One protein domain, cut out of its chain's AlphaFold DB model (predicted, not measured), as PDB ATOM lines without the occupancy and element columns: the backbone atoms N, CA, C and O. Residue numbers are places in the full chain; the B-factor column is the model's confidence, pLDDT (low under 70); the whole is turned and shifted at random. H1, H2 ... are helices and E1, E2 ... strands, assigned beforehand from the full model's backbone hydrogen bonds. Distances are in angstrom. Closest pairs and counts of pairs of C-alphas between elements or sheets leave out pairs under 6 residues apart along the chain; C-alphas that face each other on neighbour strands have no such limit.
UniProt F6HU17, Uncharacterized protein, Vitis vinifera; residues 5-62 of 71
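This is residues 5 to 62 of the 71 residues of an uncharacterized protein of Vitis vinifera (UniProt F6HU17). Little regular structure: a long unnamed stretch, residues 5 to 27, leads into a row of three small parts, the short helix H1, the hairpin of E1 and E2, and the helix H2, with residues 5 to 10 sticking out. The printed part has 58 residues, in the order H1, E1, E2, H2; the two-strand sheet is antiparallel, and the class is mixed, with 21 residues in named elements. It is only just loose, close to compact, with radius of gyration of the C-alphas 12.6 A and spans of 36 by 26 by 16 A.

H1, residues 28 to 32, is apart from E2, residues 46 to 49, and from H2, residues 54 to 61. E1, residues 40 to 43, and E2 form a hairpin, antiparallel at 161 degrees, with N 41 and O 48 2.8 A apart, within hydrogen-bond range. The closest C-alphas of E1 and H2, Ile 43 and Ser 61, are 6.1 A apart. In H1 and H2 every O i to N i+4 pair is within hydrogen-bond range.

H1 begins at C-alpha 28 (223.334, 200.345, 255.769) and spans 5.9 A. E1 spans 9.7 A, E2 9.9 A and H2 10.5 A, ending at C-alpha 61 (212.557, 203.395, 276.898).

The C-alphas farthest apart, of Lys 22 and Gly 62, are 37.6 A apart. The printed part has no cut, no link between named elements is long, and no printed residue is under 70 in pLDDT.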
ATOM      1  N   GLU A   5     231.220 208.358 280.353       95.62
ATOM      2  CA  GLU A   5     231.110 206.967 280.810       95.62
ATOM      3  C   GLU A   5     229.754 206.357 280.447       95.62
ATOM      4  O   GLU A   5     229.710 205.243 279.939       95.62
ATOM      5  N   ALA A   6     228.665 207.114 280.599       94.00
ATOM      6  CA  ALA A   6     227.331 206.662 280.212       94.00
ATOM      7  C   ALA A   6     227.193 206.496 278.690       94.00
ATOM      8  O   ALA A   6     226.574 205.544 278.230       94.00
ATOM      9  N   ALA A   7     227.824 207.369 277.899       93.44
ATOM     10  CA  ALA A   7     227.785 207.304 276.441       93.44
ATOM     11  C   ALA A   7     228.380 206.000 275.877       93.44
ATOM     12  O   ALA A   7     227.964 205.561 274.811       93.44
ATOM     13  N   LYS A   8     229.310 205.349 276.595       94.88
ATOM     14  CA  LYS A   8     229.867 204.038 276.202       94.88
ATOM     15  C   LYS A   8     228.855 202.897 276.295       94.88
ATOM     16  O   LYS A   8     229.097 201.841 275.727       94.88
ATOM     17  N   LEU A   9     227.779 203.092 277.056       94.88
ATOM     18  CA  LEU A   9     226.718 202.105 277.248       94.88
ATOM     19  C   LEU A   9     225.592 202.264 276.220       94.88
ATOM     20  O   LEU A   9     224.685 201.440 276.195       94.88
ATOM     21  N   LEU A  10     225.616 203.326 275.407       93.62
ATOM     22  CA  LEU A  10     224.628 203.535 274.356       93.62
ATOM     23  C   LEU A  10     224.910 202.606 273.177       93.62
ATOM     24  O   LEU A  10     226.050 202.511 272.715       93.62
ATOM     25  N   ASP A  11     223.848 202.032 272.618       94.94
ATOM     26  CA  ASP A  11     223.876 201.336 271.331       94.94
ATOM     27  C   ASP A  11     224.000 202.354 270.178       94.94
ATOM     28  O   ASP A  11     223.070 202.600 269.410       94.94
ATOM     29  N   TYR A  12     225.157 203.015 270.093       94.81
ATOM     30  CA  TYR A  12     225.443 204.038 269.090       94.81
ATOM     31  C   TYR A  12     225.751 203.419 267.725       94.81
ATOM     32  O   TYR A  12     226.614 202.548 267.594       94.81
ATOM     33  N   VAL A  13     225.101 203.940 266.684       95.81
ATOM     34  CA  VAL A  13     225.366 203.582 265.288       95.81
ATOM     35  C   VAL A  13     225.949 204.792 264.564       95.81
ATOM     36  O   VAL A  13     225.277 205.807 264.391       95.81
ATOM     37  N   GLU A  14     227.196 204.672 264.107       95.44
ATOM     38  CA  GLU A  14     227.841 205.693 263.280       95.44
ATOM     39  C   GLU A  14     227.338 205.605 261.836       95.44
ATOM     40  O   GLU A  14     227.590 204.630 261.125       95.44
ATOM     41  N   CYS A  15     226.643 206.645 261.384       95.88
ATOM     42  CA  CYS A  15     226.027 206.664 260.064       95.88
ATOM     43  C   CYS A  15     226.998 207.046 258.936       95.88
ATOM     44  O   CYS A  15     226.725 206.738 257.772       95.88
ATOM     45  N   PHE A  16     228.141 207.660 259.254       96.25
ATOM     46  CA  PHE A  16     229.218 207.954 258.307       96.25
ATOM     47  C   PHE A  16     230.589 207.567 258.887       96.25
ATOM     48  O   PHE A  16     231.407 208.442 259.177       96.25
ATOM     49  N   PRO A  17     230.915 206.263 258.985       95.50
ATOM     50  CA  PRO A  17     232.139 205.791 259.649       95.50
ATOM     51  C   PRO A  17     233.436 206.261 258.975       95.50
ATOM     52  O   PRO A  17     234.489 206.295 259.601       95.50
ATOM     53  N   ASN A  18     233.355 206.665 257.704       93.94
ATOM     54  CA  ASN A  18     234.476 207.201 256.926       93.94
ATOM     55  C   ASN A  18     234.422 208.734 256.776       93.94
ATOM     56  O   ASN A  18     235.059 209.294 255.884       93.94
ATOM     57  N   GLY A  19     233.629 209.406 257.613       94.44
ATOM     58  CA  GLY A  19     233.397 210.843 257.562       94.44
ATOM     59  C   GLY A  19     232.316 211.262 256.563       94.44
ATOM     60  O   GLY A  19     232.065 210.619 255.537       94.44
ATOM     61  N   TYR A  20     231.668 212.385 256.870       93.69
ATOM     62  CA  TYR A  20     230.629 212.966 256.028       93.69
ATOM     63  C   TYR A  20     231.221 213.831 254.906       93.69
ATOM     64  O   TYR A  20     232.079 214.684 255.132       93.69
ATOM     65  N   ARG A  21     230.719 213.645 253.680       94.38
ATOM     66  CA  ARG A  21     230.995 214.502 252.518       94.38
ATOM     67  C   ARG A  21     229.818 214.473 251.551       94.38
ATOM     68  O   ARG A  21     229.070 213.501 251.504       94.38
ATOM     69  N   LYS A  22     229.672 215.507 250.724       93.94
ATOM     70  CA  LYS A  22     228.588 215.577 249.732       93.94
ATOM     71  C   LYS A  22     228.568 214.322 248.843       93.94
ATOM     72  O   LYS A  22     229.591 213.952 248.272       93.94
ATOM     73  N   GLY A  23     227.399 213.691 248.720       90.62
ATOM     74  CA  GLY A  23     227.186 212.506 247.879       90.62
ATOM     75  C   GLY A  23     227.671 211.177 248.470       90.62
ATOM     76  O   GLY A  23     227.563 210.154 247.796       90.62
ATOM     77  N   ILE A  24     228.195 211.160 249.704       93.88
ATOM     78  CA  ILE A  24     228.499 209.901 250.390       93.88
ATOM     79  C   ILE A  24     227.200 209.166 250.732       93.88
ATOM     80  O   ILE A  24     226.200 209.782 251.103       93.88
ATOM     81  N   LYS A  25     227.213 207.840 250.601       93.00
ATOM     82  CA  LYS A  25     226.111 207.007 251.079       93.00
ATOM     83  C   LYS A  25     226.267 206.795 252.576       93.00
ATOM     84  O   LYS A  25     227.369 206.539 253.053       93.00
ATOM     85  N   MET A  26     225.151 206.904 253.276       94.25
ATOM     86  CA  MET A  26     225.060 206.566 254.684       94.25
ATOM     87  C   MET A  26     225.249 205.056 254.887       94.25
ATOM     88  O   MET A  26     224.987 204.272 253.968       94.25
ATOM     89  N   ASP A  27     225.679 204.656 256.082       95.50
ATOM     90  CA  ASP A  27     225.764 203.250 256.469       95.50
ATOM     91  C   ASP A  27     224.423 202.507 256.267       95.50
ATOM     92  O   ASP A  27     223.326 203.089 256.295       95.50
ATOM     93  N   LYS A  28     224.502 201.192 256.029       94.62
ATOM     94  CA  LYS A  28     223.334 200.345 255.769       94.62
ATOM     95  C   LYS A  28     222.356 200.349 256.944       94.62
ATOM     96  O   LYS A  28     221.152 200.375 256.704       94.62
ATOM     97  N   ALA A  29     222.849 200.339 258.183       91.81
ATOM     98  CA  ALA A  29     221.990 200.337 259.365       91.81
ATOM     99  C   ALA A  29     221.104 201.593 259.411       91.81
ATOM    100  O   ALA A  29     219.881 201.496 259.506       91.81
ATOM    101  N   CYS A  30     221.704 202.770 259.223       93.75
ATOM    102  CA  CYS A  30     220.978 204.035 259.263       93.75
ATOM    103  C   CYS A  30     220.049 204.226 258.054       93.75
ATOM    104  O   CYS A  30     218.943 204.746 258.188       93.75
ATOM    105  N   SER A  31     220.459 203.776 256.862       91.94
ATOM    106  CA  SER A  31     219.617 203.888 255.659       91.94
ATOM    107  C   SER A  31     218.418 202.940 255.695       91.94
ATOM    108  O   SER A  31     217.334 203.319 255.256       91.94
ATOM    109  N   ALA A  32     218.573 201.746 256.276       91.06
ATOM    110  CA  ALA A  32     217.465 200.823 256.515       91.06
ATOM    111  C   ALA A  32     216.458 201.378 257.535       91.06
ATOM    112  O   ALA A  32     215.256 201.178 257.363       91.06
ATOM    113  N   ALA A  33     216.937 202.117 258.540       88.94
ATOM    114  CA  ALA A  33     216.102 202.801 259.527       88.94
ATOM    115  C   ALA A  33     215.367 204.040 258.973       88.94
ATOM    116  O   ALA A  33     214.510 204.584 259.659       88.94
ATOM    117  N   ARG A  34     215.665 204.469 257.733       88.75
ATOM    118  CA  ARG A  34     215.030 205.616 257.052       88.75
ATOM    119  C   ARG A  34     215.044 206.906 257.881       88.75
ATOM    120  O   ARG A  34     214.086 207.670 257.851       88.75
ATOM    121  N   ILE A  35     216.133 207.144 258.606       90.50
ATOM    122  CA  ILE A  35     216.287 208.366 259.394       90.50
ATOM    123  C   ILE A  35     216.373 209.589 258.472       90.50
ATOM    124  O   ILE A  35     217.016 209.547 257.421       90.50
ATOM    125  N   GLU A  36     215.722 210.679 258.872       88.44
ATOM    126  CA  GLU A  36     215.647 211.916 258.080       88.44
ATOM    127  C   GLU A  36     216.705 212.949 258.497       88.44
ATOM    128  O   GLU A  36     217.013 213.871 257.742       88.44
ATOM    129  N   GLY A  37     217.299 212.781 259.682       91.38
ATOM    130  CA  GLY A  37     218.279 213.707 260.240       91.38
ATOM    131  C   GLY A  37     219.033 213.149 261.447       91.38
ATOM    132  O   GLY A  37     218.842 212.001 261.855       91.38
ATOM    133  N   PHE A  38     219.913 213.979 262.009       93.25
ATOM    134  CA  PHE A  38     220.743 213.637 263.165       93.25
ATOM    135  C   PHE A  38     220.567 214.647 264.313       93.25
ATOM    136  O   PHE A  38     220.439 215.841 264.034       93.25
ATOM    137  N   PRO A  39     220.652 214.197 265.581       94.69
ATOM    138  CA  PRO A  39     220.605 212.788 265.980       94.69
ATOM    139  C   PRO A  39     219.209 212.185 265.719       94.69
ATOM    140  O   PRO A  39     218.242 212.916 265.527       94.69
ATOM    141  N   THR A  40     219.110 210.856 265.683       95.62
ATOM    142  CA  THR A  40     217.831 210.128 265.677       95.62
ATOM    143  C   THR A  40     217.924 208.997 266.691       95.62
ATOM    144  O   THR A  40     218.917 208.271 266.712       95.62
ATOM    145  N   TRP A  41     216.889 208.839 267.509       94.94
ATOM    146  CA  TRP A  41     216.755 207.747 268.463       94.94
ATOM    147  C   TRP A  41     215.757 206.726 267.933       94.94
ATOM    148  O   TRP A  41     214.657 207.091 267.526       94.94
ATOM    149  N   VAL A  42     216.140 205.450 267.954       94.00
ATOM    150  CA  VAL A  42     215.235 204.333 267.673       94.00
ATOM    151  C   VAL A  42     215.104 203.522 268.951       94.00
ATOM    152  O   VAL A  42     216.038 202.826 269.339       94.00
ATOM    153  N   ILE A  43     213.969 203.648 269.633       95.00
ATOM    154  CA  ILE A  43     213.738 203.048 270.951       95.00
ATOM    155  C   ILE A  43     212.424 202.283 270.881       95.00
ATOM    156  O   ILE A  43     211.404 202.848 270.507       95.00
ATOM    157  N   ASN A  44     212.441 200.984 271.190       93.44
ATOM    158  CA  ASN A  44     211.247 200.128 271.146       93.44
ATOM    159  C   ASN A  44     210.471 200.180 269.807       93.44
ATOM    160  O   ASN A  44     209.261 199.974 269.766       93.44
ATOM    161  N   GLY A  45     211.171 200.444 268.696       90.56
ATOM    162  CA  GLY A  45     210.582 200.589 267.360       90.56
ATOM    163  C   GLY A  45     210.006 201.976 267.048       90.56
ATOM    164  O   GLY A  45     209.634 202.220 265.901       90.56
ATOM    165  N   GLU A  46     209.968 202.889 268.018       90.94
ATOM    166  CA  GLU A  46     209.623 204.296 267.819       90.94
ATOM    167  C   GLU A  46     210.844 205.088 267.333       90.94
ATOM    168  O   GLU A  46     211.969 204.848 267.778       90.94
ATOM    169  N   VAL A  47     210.620 206.028 266.411       91.69
ATOM    170  CA  VAL A  47     211.658 206.901 265.851       91.69
ATOM    171  C   VAL A  47     211.453 208.318 266.375       91.69
ATOM    172  O   VAL A  47     210.477 208.975 266.021       91.69
ATOM    173  N   LEU A  48     212.396 208.801 267.182       94.12
ATOM    174  CA  LEU A  48     212.412 210.165 267.709       94.12
ATOM    175  C   LEU A  48     213.526 210.955 267.023       94.12
ATOM    176  O   LEU A  48     214.711 210.638 267.154       94.12
ATOM    177  N   SER A  49     213.144 211.981 266.270       94.12
ATOM    178  CA  SER A  49     214.085 212.819 265.528       94.12
ATOM    179  C   SER A  49     214.605 213.970 266.385       94.12
ATOM    180  O   SER A  49     213.838 214.635 267.079       94.12
ATOM    181  N   GLY A  50     215.893 214.269 266.252       94.00
ATOM    182  CA  GLY A  50     216.543 215.395 266.907       94.00
ATOM    183  C   GLY A  50     216.992 215.098 268.334       94.00
ATOM    184  O   GLY A  50     216.875 213.982 268.848       94.00
ATOM    185  N   GLU A  51     217.560 216.122 268.963       94.56
ATOM    186  CA  GLU A  51     217.947 216.064 270.369       94.56
ATOM    187  C   GLU A  51     216.712 215.870 271.256       94.56
ATOM    188  O   GLU A  51     215.651 216.429 270.989       94.56
ATOM    189  N   GLN A  52     216.855 215.040 272.288       94.31
ATOM    190  CA  GLN A  52     215.779 214.684 273.206       94.31
ATOM    191  C   GLN A  52     216.188 215.034 274.632       94.31
ATOM    192  O   GLN A  52     217.337 214.811 275.033       94.31
ATOM    193  N   GLU A  53     215.222 215.511 275.410       93.31
ATOM    194  CA  GLU A  53     215.375 215.636 276.855       93.31
ATOM    195  C   GLU A  53     215.477 214.253 277.507       93.31
ATOM    196  O   GLU A  53     214.920 213.264 277.024       93.31
ATOM    197  N   PHE A  54     216.170 214.168 278.645       91.44
ATOM    198  CA  PHE A  54     216.370 212.882 279.319       91.44
ATOM    199  C   PHE A  54     215.045 212.233 279.752       91.44
ATOM    200  O   PHE A  54     214.898 211.017 279.649       91.44
ATOM    201  N   SER A  55     214.060 213.033 280.169       91.94
ATOM    202  CA  SER A  55     212.718 212.554 280.524       91.94
ATOM    203  C   SER A  55     211.983 211.921 279.341       91.94
ATOM    204  O   SER A  55     211.266 210.938 279.517       91.94
ATOM    205  N   GLU A  56     212.177 212.446 278.129       93.94
ATOM    206  CA  GLU A  56     211.556 211.910 276.916       93.94
ATOM    207  C   GLU A  56     212.171 210.557 276.548       93.94
ATOM    208  O   GLU A  56     211.448 209.598 276.278       93.94
ATOM    209  N   LEU A  57     213.501 210.444 276.638       94.81
ATOM    210  CA  LEU A  57     214.210 209.176 276.436       94.81
ATOM    211  C   LEU A  57     213.838 208.132 277.497       94.81
ATOM    212  O   LEU A  57     213.657 206.957 277.171       94.81
ATOM    213  N   ALA A  58     213.687 208.546 278.757       94.00
ATOM    214  CA  ALA A  58     213.229 207.671 279.831       94.00
ATOM    215  C   ALA A  58     211.818 207.132 279.554       94.00
ATOM    216  O   ALA A  58     211.600 205.921 279.593       94.00
ATOM    217  N   ARG A  59     210.884 208.014 279.173       93.88
ATOM    218  CA  ARG A  59     209.515 207.624 278.814       93.88
ATOM    219  C   ARG A  59     209.499 206.644 277.640       93.88
ATOM    220  O   ARG A  59     208.846 205.610 277.733       93.88
ATOM    221  N   ALA A  60     210.226 206.945 276.562       95.56
ATOM    222  CA  ALA A  60     210.272 206.102 275.365       95.56
ATOM    223  C   ALA A  60     210.904 204.721 275.628       95.56
ATOM    224  O   ALA A  60     210.486 203.714 275.053       95.56
ATOM    225  N   SER A  61     211.897 204.654 276.521       95.25
ATOM    226  CA  SER A  61     212.557 203.395 276.898       95.25
ATOM    227  C   SER A  61     211.789 202.574 277.936       95.25
ATOM    228  O   SER A  61     212.108 201.401 278.122       95.25
ATOM    229  N   GLY A  62     210.772 203.149 278.590       94.25
ATOM    230  CA  GLY A  62     210.088 202.522 279.723       94.25
ATOM    231  C   GLY A  62     210.932 202.511 281.002       94.25
ATOM    232  O   GLY A  62     210.656 201.730 281.910       94.25
TER     233      GLY A  62